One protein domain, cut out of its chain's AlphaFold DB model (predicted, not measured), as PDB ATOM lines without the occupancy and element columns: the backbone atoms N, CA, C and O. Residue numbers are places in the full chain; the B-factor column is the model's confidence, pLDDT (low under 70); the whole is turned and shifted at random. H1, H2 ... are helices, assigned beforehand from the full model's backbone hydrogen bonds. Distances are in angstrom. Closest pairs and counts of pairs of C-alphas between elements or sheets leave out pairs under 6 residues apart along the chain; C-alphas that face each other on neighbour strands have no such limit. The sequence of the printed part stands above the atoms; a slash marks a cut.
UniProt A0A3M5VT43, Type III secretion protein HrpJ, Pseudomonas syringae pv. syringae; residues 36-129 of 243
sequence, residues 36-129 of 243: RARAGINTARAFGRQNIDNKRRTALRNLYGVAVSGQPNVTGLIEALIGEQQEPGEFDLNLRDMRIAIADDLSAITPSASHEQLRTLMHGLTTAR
ATOM      1  N   ARG A  36     127.576  88.308  80.284       75.69
ATOM      2  CA  ARG A  36     127.276  89.291  81.340       75.69
ATOM      3  C   ARG A  36     126.553  90.534  80.811       75.69
ATOM      4  O   ARG A  36     125.638  91.033  81.462       75.69
ATOM      5  N   ALA A  37     126.943  91.032  79.639       78.25
ATOM      6  CA  ALA A  37     126.275  92.165  79.002       78.25
ATOM      7  C   ALA A  37     124.829  91.814  78.614       78.25
ATOM      8  O   ALA A  37     123.917  92.581  78.913       78.25
ATOM      9  N   ARG A  38     124.612  90.632  78.020       81.88
ATOM     10  CA  ARG A  38     123.270  90.129  77.690       81.88
ATOM     11  C   ARG A  38     122.431  89.895  78.937       81.88
ATOM     12  O   ARG A  38     121.298  90.343  78.962       81.88
ATOM     13  N   ALA A  39     122.994  89.314  79.995       79.62
ATOM     14  CA  ALA A  39     122.314  89.163  81.279       79.62
ATOM     15  C   ALA A  39     121.809  90.514  81.805       79.62
ATOM     16  O   ALA A  39     120.650  90.638  82.189       79.62
ATOM     17  N   GLY A  40     122.647  91.554  81.764       78.69
ATOM     18  CA  GLY A  40     122.251  92.901  82.172       78.69
ATOM     19  C   GLY A  40     121.129  93.499  81.318       78.69
ATOM     20  O   GLY A  40     120.213  94.097  81.874       78.69
ATOM     21  N   ILE A  41     121.185  93.323  79.993       81.81
ATOM     22  CA  ILE A  41     120.177  93.834  79.048       81.81
ATOM     23  C   ILE A  41     118.855  93.075  79.199       81.81
ATOM     24  O   ILE A  41     117.808  93.689  79.392       81.81
ATOM     25  N   ASN A  42     118.911  91.748  79.169       85.44
ATOM     26  CA  ASN A  42     117.736  90.885  79.140       85.44
ATOM     27  C   ASN A  42     116.966  90.928  80.469       85.44
ATOM     28  O   ASN A  42     115.747  90.826  80.477       85.44
ATOM     29  N   THR A  43     117.652  91.172  81.592       82.44
ATOM     30  CA  THR A  43     117.021  91.297  82.920       82.44
ATOM     31  C   THR A  43     116.699  92.740  83.324       82.44
ATOM     32  O   THR A  43     116.117  92.977  84.387       82.44
ATOM     33  N   ALA A  44     117.051  93.731  82.494       81.50
ATOM     34  CA  ALA A  44     116.917  95.150  82.831       81.50
ATOM     35  C   ALA A  44     115.479  95.536  83.189       81.50
ATOM     36  O   ALA A  44     115.270  96.306  84.125       81.50
ATOM     37  N   ARG A  45     114.494  94.969  82.487       80.62
ATOM     38  CA  ARG A  45     113.069  95.203  82.741       80.62
ATOM     39  C   ARG A  45     112.621  94.634  84.087       80.62
ATOM     40  O   ARG A  45     111.917  95.314  84.830       80.62
ATOM     41  N   ALA A  46     113.046  93.415  84.415       79.38
ATOM     42  CA  ALA A  46     112.715  92.763  85.677       79.38
ATOM     43  C   ALA A  46     113.258  93.548  86.883       79.38
ATOM     44  O   ALA A  46     112.531  93.779  87.847       79.38
ATOM     45  N   PHE A  47     114.504  94.027  86.799       81.06
ATOM     46  CA  PHE A  47     115.171  94.746  87.893       81.06
ATOM     47  C   PHE A  47     114.995  96.276  87.857       81.06
ATOM     48  O   PHE A  47     115.388  96.973  88.792       81.06
ATOM     49  N   GLY A  48     114.418  96.819  86.783       71.75
ATOM     50  CA  GLY A  48     114.177  98.251  86.577       71.75
ATOM     51  C   GLY A  48     112.816  98.748  87.070       71.75
ATOM     52  O   GLY A  48     112.440  99.877  86.769       71.75
ATOM     53  N   ARG A  49     112.052  97.922  87.794       73.50
ATOM     54  CA  ARG A  49     110.736  98.299  88.331       73.50
ATOM     55  C   ARG A  49     110.859  99.440  89.344       73.50
ATOM     56  O   ARG A  49     111.793  99.451  90.141       73.50
ATOM     57  N   GLN A  50     109.878 100.348  89.343       57.41
ATOM     58  CA  GLN A  50     109.880 101.593  90.131       57.41
ATOM     59  C   GLN A  50     110.067 101.388  91.649       57.41
ATOM     60  O   GLN A  50     110.555 102.287  92.320       57.41
ATOM     61  N   ASN A  51     109.775 100.192  92.170       65.56
ATOM     62  CA  ASN A  51     109.861  99.869  93.600       65.56
ATOM     63  C   ASN A  51     111.147  99.117  94.001       65.56
ATOM     64  O   ASN A  51     111.219  98.578  95.102       65.56
ATOM     65  N   ILE A  52     112.141  99.012  93.112       70.38
ATOM     66  CA  ILE A  52     113.430  98.376  93.422       70.38
ATOM     67  C   ILE A  52     114.479  99.473  93.579       70.38
ATOM     68  O   ILE A  52     114.826 100.140  92.598       70.38
ATOM     69  N   ASP A  53     115.001  99.639  94.793       78.25
ATOM     70  CA  ASP A  53     116.076 100.590  95.070       78.25
ATOM     71  C   ASP A  53     117.389 100.211  94.346       78.25
ATOM     72  O   ASP A  53     117.562  99.116  93.797       78.25
ATOM     73  N   ASN A  54     118.349 101.136  94.304       77.50
ATOM     74  CA  ASN A  54     119.603 100.911  93.579       77.50
ATOM     75  C   ASN A  54     120.479  99.813  94.212       77.50
ATOM     76  O   ASN A  54     121.250  99.162  93.499       77.50
ATOM     77  N   LYS A  55     120.361  99.586  95.524       76.94
ATOM     78  CA  LYS A  55     121.162  98.607  96.263       76.94
ATOM     79  C   LYS A  55     120.681  97.188  95.960       76.94
ATOM     80  O   LYS A  55     121.446  96.378  95.438       76.94
ATOM     81  N   ARG A  56     119.388  96.931  96.152       75.25
ATOM     82  CA  ARG A  56     118.693  95.680  95.842       75.25
ATOM     83  C   ARG A  56     118.778  95.339  94.360       75.25
ATOM     84  O   ARG A  56     119.033  94.191  94.003       75.25
ATOM     85  N   ARG A  57     118.672  96.335  93.472       79.94
ATOM     86  CA  ARG A  57     118.897  96.141  92.027       79.94
ATOM     87  C   ARG A  57     120.296  95.603  91.727       79.94
ATOM     88  O   ARG A  57     120.456  94.745  90.859       79.94
ATOM     89  N   THR A  58     121.307  96.122  92.415       77.94
ATOM     90  CA  THR A  58     122.702  95.696  92.242       77.94
ATOM     91  C   THR A  58     122.917  94.284  92.782       77.94
ATOM     92  O   THR A  58     123.501  93.456  92.083       77.94
ATOM     93  N   ALA A  59     122.365  93.984  93.959       76.38
ATOM     94  CA  ALA A  59     122.382  92.648  94.550       76.38
ATOM     95  C   ALA A  59     121.763  91.598  93.612       76.38
ATOM     96  O   ALA A  59     122.420  90.624  93.247       76.38
ATOM     97  N   LEU A  60     120.547  91.846  93.108       78.31
ATOM     98  CA  LEU A  60     119.856  90.941  92.182       78.31
ATOM     99  C   LEU A  60     120.644  90.708  90.884       78.31
ATOM    100  O   LEU A  60     120.751  89.575  90.414       78.31
ATOM    101  N   ARG A  61     121.263  91.751  90.318       79.81
ATOM    102  CA  ARG A  61     122.119  91.610  89.126       79.81
ATOM    103  C   ARG A  61     123.367  90.775  89.393       79.81
ATOM    104  O   ARG A  61     123.758  89.989  88.531       79.81
ATOM    105  N   ASN A  62     123.987  90.938  90.559       77.50
ATOM    106  CA  ASN A  62     125.158  90.155  90.944       77.50
ATOM    107  C   ASN A  62     124.791  88.683  91.143       77.50
ATOM    108  O   ASN A  62     125.432  87.817  90.549       77.50
ATOM    109  N   LEU A  63     123.715  88.414  91.885       75.25
ATOM    110  CA  LEU A  63     123.164  87.073  92.079       75.25
ATOM    111  C   LEU A  63     122.866  86.384  90.739       75.25
ATOM    112  O   LEU A  63     123.265  85.240  90.524       75.25
ATOM    113  N   TYR A  64     122.225  87.096  89.808       77.69
ATOM    114  CA  TYR A  64     121.914  86.572  88.477       77.69
ATOM    115  C   TYR A  64     123.180  86.274  87.671       77.69
ATOM    116  O   TYR A  64     123.315  85.208  87.073       77.69
ATOM    117  N   GLY A  65     124.134  87.209  87.686       75.06
ATOM    118  CA  GLY A  65     125.408  87.059  86.996       75.06
ATOM    119  C   GLY A  65     126.201  85.844  87.479       75.06
ATOM    120  O   GLY A  65     126.737  85.110  86.650       75.06
ATOM    121  N   VAL A  66     126.240  85.602  88.793       71.94
ATOM    122  CA  VAL A  66     126.883  84.417  89.389       71.94
ATOM    123  C   VAL A  66     126.162  83.139  88.967       71.94
ATOM    124  O   VAL A  66     126.808  82.200  88.505       71.94
ATOM    125  N   ALA A  67     124.831  83.124  89.050       71.38
ATOM    126  CA  ALA A  67     124.020  81.959  88.712       71.38
ATOM    127  C   ALA A  67     124.151  81.526  87.241       71.38
ATOM    128  O   ALA A  67     124.146  80.333  86.948       71.38
ATOM    129  N   VAL A  68     124.299  82.484  86.322       72.19
ATOM    130  CA  VAL A  68     124.490  82.229  84.884       72.19
ATOM    131  C   VAL A  68     125.938  81.867  84.530       72.19
ATOM    132  O   VAL A  68     126.174  81.156  83.554       72.19
ATOM    133  N   SER A  69     126.918  82.351  85.299       67.06
ATOM    134  CA  SER A  69     128.345  82.134  85.008       67.06
ATOM    135  C   SER A  69     128.918  80.854  85.635       67.06
ATOM    136  O   SER A  69     130.019  80.452  85.263       67.06
ATOM    137  N   GLY A  70     128.218  80.235  86.593       63.84
ATOM    138  CA  GLY A  70     128.663  79.048  87.335       63.84
ATOM    139  C   GLY A  70     127.835  77.784  87.073       63.84
ATOM    140  O   GLY A  70     126.874  77.792  86.308       63.84
ATOM    141  N   GLN A  71     128.201  76.679  87.733       55.06
ATOM    142  CA  GLN A  71     127.354  75.485  87.805       55.06
ATOM    143  C   GLN A  71     126.133  75.809  88.683       55.06
ATOM    144  O   GLN A  71     126.323  76.200  89.838       55.06
ATOM    145  N   PRO A  72     124.895  75.687  88.175       53.16
ATOM    146  CA  PRO A  72     123.705  76.057  88.927       53.16
ATOM    147  C   PRO A  72     123.501  75.071  90.083       53.16
ATOM    148  O   PRO A  72     122.942  73.994  89.893       53.16
ATOM    149  N   ASN A  73     123.931  75.429  91.296       62.81
ATOM    150  CA  ASN A  73     123.474  74.745  92.498       62.81
ATOM    151  C   ASN A  73     122.277  75.517  93.076       62.81
ATOM    152  O   ASN A  73     122.315  76.710  93.367       62.81
ATOM    153  N   VAL A  74     121.144  74.830  93.180       65.94
ATOM    154  CA  VAL A  74     119.901  75.412  93.705       65.94
ATOM    155  C   VAL A  74     120.123  75.934  95.128       65.94
ATOM    156  O   VAL A  74     119.659  77.017  95.475       65.94
ATOM    157  N   THR A  75     120.913  75.200  95.915       65.50
ATOM    158  CA  THR A  75     121.288  75.539  97.290       65.50
ATOM    159  C   THR A  75     122.066  76.847  97.393       65.50
ATOM    160  O   THR A  75     121.699  77.679  98.212       65.50
ATOM    161  N   GLY A  76     123.075  77.092  96.554       67.62
ATOM    162  CA  GLY A  76     123.848  78.336  96.621       67.62
ATOM    163  C   GLY A  76     123.045  79.544  96.147       67.62
ATOM    164  O   GLY A  76     123.176  80.623  96.716       67.62
ATOM    165  N   LEU A  77     122.133  79.369  95.182       70.38
ATOM    166  CA  LEU A  77     121.181  80.424  94.821       70.38
ATOM    167  C   LEU A  77     120.260  80.774  95.997       70.38
ATOM    168  O   LEU A  77     120.033  81.949  96.273       70.38
ATOM    169  N   ILE A  78     119.747  79.760  96.696       71.38
ATOM    170  CA  ILE A  78     118.937  79.939  97.903       71.38
ATOM    171  C   ILE A  78     119.746  80.648  98.996       71.38
ATOM    172  O   ILE A  78     119.275  81.630  99.559       71.38
ATOM    173  N   GLU A  79     120.959  80.184  99.291       70.62
ATOM    174  CA  GLU A  79     121.826  80.773 100.316       70.62
ATOM    175  C   GLU A  79     122.158  82.230 100.024       70.62
ATOM    176  O   GLU A  79     122.153  83.054 100.941       70.62
ATOM    177  N   ALA A  80     122.408  82.547  98.756       73.38
ATOM    178  CA  ALA A  80     122.713  83.892  98.318       73.38
ATOM    179  C   ALA A  80     121.467  84.798  98.376       73.38
ATOM    180  O   ALA A  80     121.561  85.927  98.846       73.38
ATOM    181  N   LEU A  81     120.278  84.286  98.030       74.62
ATOM    182  CA  LEU A  81     119.009  85.000  98.235       74.62
ATOM    183  C   LEU A  81     118.716  85.270  99.719       74.62
ATOM    184  O   LEU A  81     118.211  86.340 100.045       74.62
ATOM    185  N   ILE A  82     119.040  84.325 100.608       72.75
ATOM    186  CA  ILE A  82     118.917  84.514 102.062       72.75
ATOM    187  C   ILE A  82     119.966  85.517 102.566       72.75
ATOM    188  O   ILE A  82     119.679  86.313 103.450       72.75
ATOM    189  N   GLY A  83     121.195  85.476 102.039       71.12
ATOM    190  CA  GLY A  83     122.279  86.379 102.440       71.12
ATOM    191  C   GLY A  83     122.027  87.848 102.100       71.12
ATOM    192  O   GLY A  83     122.485  88.717 102.832       71.12
ATOM    193  N   GLU A  84     121.276  88.118 101.033       71.19
ATOM    194  CA  GLU A  84     120.899  89.477 100.618       71.19
ATOM    195  C   GLU A  84     119.647  90.012 101.334       71.19
ATOM    196  O   GLU A  84     119.239  91.144 101.078       71.19
ATOM    197  N   GLN A  85     119.015  89.224 102.212       68.94
ATOM    198  CA  GLN A  85     117.862  89.674 102.987       68.94
ATOM    199  C   GLN A  85     118.314  90.658 104.075       68.94
ATOM    200  O   GLN A  85     119.066  90.297 104.979       68.94
ATOM    201  N   GLN A  86     117.832  91.894 103.996       67.31
ATOM    202  CA  GLN A  86     118.015  92.921 105.020       67.31
ATOM    203  C   GLN A  86     116.771  93.033 105.904       67.31
ATOM    204  O   GLN A  86     116.896  93.187 107.114       67.31
ATOM    205  N   GLU A  87     115.585  92.882 105.307       68.19
ATOM    206  CA  GLU A  87     114.293  92.999 105.988       68.19
ATOM    207  C   GLU A  87     113.430  91.732 105.826       68.19
ATOM    208  O   GLU A  87     113.529  91.015 104.818       68.19
ATOM    209  N   PRO A  88     112.544  91.422 106.792       65.75
ATOM    210  CA  PRO A  88     111.575  90.340 106.652       65.75
ATOM    211  C   PRO A  88     110.723  90.489 105.382       65.75
ATOM    212  O   PRO A  88     110.204  91.560 105.077       65.75
ATOM    213  N   GLY A  89     110.549  89.396 104.635       68.31
ATOM    214  CA  GLY A  89     109.729  89.369 103.416       68.31
ATOM    215  C   GLY A  89     110.457  89.744 102.116       68.31
ATOM    216  O   GLY A  89     109.925  89.478 101.035       68.31
ATOM    217  N   GLU A  90     111.692  90.261 102.170       76.06
ATOM    218  CA  GLU A  90     112.470  90.550 100.953       76.06
ATOM    219  C   GLU A  90     112.824  89.294 100.157       76.06
ATOM    220  O   GLU A  90     112.921  89.353  98.931       76.06
ATOM    221  N   PHE A  91     112.957  88.144 100.824       74.75
ATOM    222  CA  PHE A  91     113.232  86.867 100.167       74.75
ATOM    223  C   PHE A  91     112.187  86.534  99.092       74.75
ATOM    224  O   PHE A  91     112.545  86.200  97.964       74.75
ATOM    225  N   ASP A  92     110.896  86.695  99.404       75.31
ATOM    226  CA  ASP A  92     109.798  86.420  98.469       75.31
ATOM    227  C   ASP A  92     109.810  87.367  97.269       75.31
ATOM    228  O   ASP A  92     109.587  86.956  96.123       75.31
ATOM    229  N   LEU A  93     110.104  88.641  97.528       79.25
ATOM    230  CA  LEU A  93     110.217  89.655  96.489       79.25
ATOM    231  C   LEU A  93     111.418  89.364  95.578       79.25
ATOM    232  O   LEU A  93     111.272  89.349  94.357       79.25
ATOM    233  N   ASN A  94     112.581  89.055  96.159       80.44
ATOM    234  CA  ASN A  94     113.805  88.714  95.434       80.44
ATOM    235  C   ASN A  94     113.628  87.448  94.591       80.44
ATOM    236  O   ASN A  94     114.018  87.419  93.424       80.44
ATOM    237  N   LEU A  95     112.968  86.427  95.141       80.00
ATOM    238  CA  LEU A  95     112.653  85.196  94.426       80.00
ATOM    239  C   LEU A  95     111.739  85.460  93.221       80.00
ATOM    240  O   LEU A  95     111.982  84.953  92.122       80.00
ATOM    241  N   ARG A  96     110.685  86.263  93.411       83.00
ATOM    242  CA  ARG A  96     109.761  86.647  92.336       83.00
ATOM    243  C   ARG A  96     110.481  87.415  91.231       83.00
ATOM    244  O   ARG A  96     110.300  87.084  90.058       83.00
ATOM    245  N   ASP A  97     111.274  88.419  91.592       84.94
ATOM    246  CA  ASP A  97     111.989  89.255  90.627       84.94
ATOM    247  C   ASP A  97     113.033  88.437  89.851       84.94
ATOM    248  O   ASP A  97     113.145  88.594  88.634       84.94
ATOM    249  N   MET A  98     113.694  87.468  90.495       84.44
ATOM    250  CA  MET A  98     114.603  86.538  89.817       84.44
ATOM    251  C   MET A  98     113.915  85.609  88.823       84.44
ATOM    252  O   MET A  98     114.432  85.383  87.729       84.44
ATOM    253  N   ARG A  99     112.728  85.093  89.154       84.69
ATOM    254  CA  ARG A  99     111.960  84.270  88.207       84.69
ATOM    255  C   ARG A  99     111.568  85.061  86.965       84.69
ATOM    256  O   ARG A  99     111.612  84.541  85.856       84.69
ATOM    257  N   ILE A 100     111.197  86.322  87.147       86.06
ATOM    258  CA  ILE A 100     110.825  87.193  86.033       86.06
ATOM    259  C   ILE A 100     112.059  87.514  85.188       86.06
ATOM    260  O   ILE A 100     111.989  87.430  83.971       86.06
ATOM    261  N   ALA A 101     113.205  87.779  85.817       87.06
ATOM    262  CA  ALA A 101     114.466  88.022  85.120       87.06
ATOM    263  C   ALA A 101     114.897  86.844  84.226       87.06
ATOM    264  O   ALA A 101     115.267  87.053  83.075       87.06
ATOM    265  N   ILE A 102     114.801  85.605  84.715       85.19
ATOM    266  CA  ILE A 102     115.131  84.422  83.903       85.19
ATOM    267  C   ILE A 102     114.092  84.187  82.806       85.19
ATOM    268  O   ILE A 102     114.459  83.765  81.716       85.19
ATOM    269  N   ALA A 103     112.803  84.431  83.071       86.25
ATOM    270  CA  ALA A 103     111.773  84.324  82.039       86.25
ATOM    271  C   ALA A 103     112.017  85.336  80.907       86.25
ATOM    272  O   ALA A 103     111.951  84.966  79.734       86.25
ATOM    273  N   ASP A 104     112.377  86.573  81.260       86.19
ATOM    274  CA  ASP A 104     112.761  87.614  80.308       86.19
ATOM    275  C   ASP A 104     113.987  87.174  79.486       86.19
ATOM    276  O   ASP A 104     113.964  87.267  78.259       86.19
ATOM    277  N   ASP A 105     115.016  86.601  80.123       84.94
ATOM    278  CA  ASP A 105     116.221  86.111  79.440       84.94
ATOM    279  C   ASP A 105     115.986  84.878  78.554       84.94
ATOM    280  O   ASP A 105     116.526  84.797  77.454       84.94
ATOM    281  N   LEU A 106     115.131  83.946  78.982       86.44
ATOM    282  CA  LEU A 106     114.690  82.808  78.166       86.44
ATOM    283  C   LEU A 106     113.939  83.258  76.909       86.44
ATOM    284  O   LEU A 106     114.031  82.603  75.879       86.44
ATOM    285  N   SER A 107     113.181  84.353  77.003       88.00
ATOM    286  CA  SER A 107     112.421  84.910  75.880       88.00
ATOM    287  C   SER A 107     113.243  85.821  74.962       88.00
ATOM    288  O   SER A 107     112.745  86.261  73.924       88.00
ATOM    289  N   ALA A 108     114.485  86.138  75.336       87.56
ATOM    290  CA  ALA A 108     115.317  87.062  74.586       87.56
ATOM    291  C   ALA A 108     115.818  86.437  73.276       87.56
ATOM    292  O   ALA A 108     116.184  85.265  73.223       87.56
ATOM    293  N   ILE A 109     115.940  87.262  72.228       82.25
ATOM    294  CA  ILE A 109     116.483  86.859  70.913       82.25
ATOM    295  C   ILE A 109     117.874  86.225  71.056       82.25
ATOM    296  O   ILE A 109     118.250  85.318  70.318       82.25
ATOM    297  N   THR A 110     118.667  86.711  72.009       83.06
ATOM    298  CA  THR A 110     119.947  86.105  72.366       83.06
ATOM    299  C   THR A 110     120.031  85.995  73.885       83.06
ATOM    300  O   THR A 110     120.357  86.990  74.542       83.06
ATOM    301  N   PRO A 111     119.755  84.811  74.451       85.06
ATOM    302  CA  PRO A 111     119.850  84.593  75.887       85.06
ATOM    303  C   PRO A 111     121.273  84.787  76.425       85.06
ATOM    304  O   PRO A 111     122.278  84.720  75.698       85.06
ATOM    305  N   SER A 112     121.380  85.051  77.725       82.94
ATOM    306  CA  SER A 112     122.676  85.229  78.381       82.94
ATOM    307  C   SER A 112     123.418  83.907  78.624       82.94
ATOM    308  O   SER A 112     124.650  83.902  78.568       82.94
ATOM    309  N   ALA A 113     122.680  82.801  78.775       83.69
ATOM    310  CA  ALA A 113     123.161  81.426  78.967       83.69
ATOM    311  C   ALA A 113     122.466  80.438  78.011       83.69
ATOM    312  O   ALA A 113     121.600  80.828  77.226       83.69
ATOM    313  N   SER A 114     122.812  79.146  78.074       83.69
ATOM    314  CA  SER A 114     122.042  78.132  77.345       83.69
ATOM    315  C   SER A 114     120.612  78.019  77.900       83.69
ATOM    316  O   SER A 114     120.364  78.230  79.089       83.69
ATOM    317  N   HIS A 115     119.653  77.648  77.048       83.31
ATOM    318  CA  HIS A 115     118.262  77.441  77.474       83.31
ATOM    319  C   HIS A 115     118.139  76.364  78.559       83.31
ATOM    320  O   HIS A 115     117.292  76.471  79.440       83.31
ATOM    321  N   GLU A 116     118.978  75.330  78.504       81.00
ATOM    322  CA  GLU A 116     119.033  74.280  79.520       81.00
ATOM    323  C   GLU A 116     119.479  74.840  80.875       81.00
ATOM    324  O   GLU A 116     118.794  74.634  81.873       81.00
ATOM    325  N   GLN A 117     120.556  75.633  80.907       79.25
ATOM    326  CA  GLN A 117     121.037  76.274  82.134       79.25
ATOM    327  C   GLN A 117     119.973  77.190  82.750       79.25
ATOM    328  O   GLN A 117     119.711  77.117  83.951       79.25
ATOM    329  N   LEU A 118     119.312  78.012  81.928       82.31
ATOM    330  CA  LEU A 118     118.251  78.908  82.391       82.31
ATOM    331  C   LEU A 118     117.014  78.143  82.890       82.31
ATOM    332  O   LEU A 118     116.415  78.537  83.890       82.31
ATOM    333  N   ARG A 119     116.647  77.021  82.255       83.19
ATOM    334  CA  ARG A 119     115.570  76.141  82.744       83.19
ATOM    335  C   ARG A 119     115.938  75.472  84.063       83.19
ATOM    336  O   ARG A 119     115.121  75.481  84.977       83.19
ATOM    337  N   THR A 120     117.157  74.959  84.204       78.06
ATOM    338  CA  THR A 120     117.656  74.393  85.467       78.06
ATOM    339  C   THR A 120     117.618  75.433  86.586       78.06
ATOM    340  O   THR A 120     117.141  75.146  87.685       78.06
ATOM    341  N   LEU A 121     118.015  76.673  86.293       77.69
ATOM    342  CA  LEU A 121     117.934  77.783  87.236       77.69
ATOM    343  C   LEU A 121     116.479  78.122  87.616       77.69
ATOM    344  O   LEU A 121     116.168  78.303  88.794       77.69
ATOM    345  N   MET A 122     115.567  78.147  86.639       81.31
ATOM    346  CA  MET A 122     114.129  78.347  86.862       81.31
ATOM    347  C   MET A 122     113.509  77.241  87.725       81.31
ATOM    348  O   MET A 122     112.715  77.520  88.632       81.31
ATOM    349  N   HIS A 123     113.880  75.984  87.476       78.25
ATOM    350  CA  HIS A 123     113.468  74.850  88.299       78.25
ATOM    351  C   HIS A 123     114.009  74.989  89.725       78.25
ATOM    352  O   HIS A 123     113.237  74.848  90.673       78.25
ATOM    353  N   GLY A 124     115.271  75.392  89.880       73.94
ATOM    354  CA  GLY A 124     115.872  75.704  91.176       73.94
ATOM    355  C   GLY A 124     115.126  76.784  91.960       73.94
ATOM    356  O   GLY A 124     114.826  76.606  93.138       73.94
ATOM    357  N   LEU A 125     114.730  77.879  91.309       73.62
ATOM    358  CA  LEU A 125     113.916  78.922  91.949       73.62
ATOM    359  C   LEU A 125     112.503  78.451  92.290       73.62
ATOM    360  O   LEU A 125     111.911  78.891  93.275       73.62
ATOM    361  N   THR A 126     111.941  77.545  91.493       72.38
ATOM    362  CA  THR A 126     110.650  76.930  91.815       72.38
ATOM    363  C   THR A 126     110.771  76.072  93.076       72.38
ATOM    364  O   THR A 126     109.897  76.134  93.941       72.38
ATOM    365  N   THR A 127     111.891  75.362  93.248       70.75
ATOM    366  CA  THR A 127     112.245  74.696  94.509       70.75
ATOM    367  C   THR A 127     112.437  75.703  95.646       70.75
ATOM    368  O   THR A 127     111.952  75.468  96.750       70.75
ATOM    369  N   ALA A 128     113.035  76.866  95.385       67.81
ATOM    370  CA  ALA A 128     113.209  77.923  96.381       67.81
ATOM    371  C   ALA A 128     111.883  78.533  96.891       67.81
ATOM    372  O   ALA A 128     111.840  79.051  98.003       67.81
ATOM    373  N   ARG A 129     110.750  78.373  96.189       69.88
ATOM    374  CA  ARG A 129     109.425  78.690  96.768       69.88
ATOM    375  C   ARG A 129     109.121  77.833  98.001       69.88
ATOM    376  O   ARG A 129     108.529  78.317  98.960       69.88
TER     377      ARG A 129
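AT A GLANCE: This is residues 36 to 129 of the 243 residues of the protein "Type III secretion protein HrpJ" of Pseudomonas syringae pv. syringae (UniProt A0A3M5VT43). Two helical hairpins, H3 with H4 and H5 with H6, are stacked crosswise as two layers of helices, and the short helices H1 and H2 pack along one side, on H3 and H5. H3 and H5 lie nearest the middle, with H1 and H2 to one side of them and H4 and H6 to the other. The printed part has 94 residues with six named helices, H1 to H6 in chain order, and no named strand; the class is all helix. It is compact, with a radius of gyration of the C-alphas of 12.0 A and spans of 35 by 28 by 18 A.

IN THESE COORDINATES: Find C-alpha 36 at (127.276, 89.291, 81.340), where H1 begins and runs to residue 42. H2 follows as residues 44 to 47. Go on to C-alpha 54 at (119.603, 100.911, 93.579); from there H3 runs to residue 69, 22.4 A from first to last C-alpha. H4 is residues 74 to 83, 14.2 A long. H5, the longest, takes residues 90 to 106 over 24.2 A. H6 runs from residue 115 over 21.3 A to C-alpha 129 at (109.425, 78.690, 96.768).

HOW THE PARTS SIT: Start at H5, which with H3 is a hub, each touching five other helices. H5 and H6 form a helical hairpin at a shallow tilt of 20 degrees, opposite ways; their closest C-alphas, of Arg 99 and Met 122, are 6.4 A apart. H3 and H4 form the other, at a shallow tilt of 18 degrees, with residues 63 to 67 alone of H3 touching H4; their closest C-alphas are those of Ala 67 and Leu 77, 6.9 A. Between the hairpins, H4 touches H6 at a steep tilt of 56 degrees, closest at the C-alphas of Val 74 and Gly 124, 4.8 A. H3 and H5 only just touch, with 3 pairs of C-alphas within 8 A, closest at Leu 60 and Asn 94, 7.2 A. Look next at H1, which touches H5 about perpendicular, at 88 degrees, by residues 101 to 105 alone of H5; the C-alphas of Asn 42 and Asp 105 are closest, 5.0 A. H2 touches H5 by residues 97 to 104 alone of H5, closest at the C-alphas of Ala 46 and Ala 101, 5.1 A. H1 and H2 are each apart from H4 and H6. In H1, H3, H4, H5 and H6 every O i to N i+4 pair is within hydrogen-bond range; H2 is too short for such a pair.

THE WHOLE: The C-alphas farthest apart are those of Pro 88 and Ile 109, 36.2 A. The printed part has no cut, and no link is long. Mean pLDDT of the printed part is 76.3; look for values under 70 at residues 50 to 51, 69 to 76, 85 to 89 and 128 to 129.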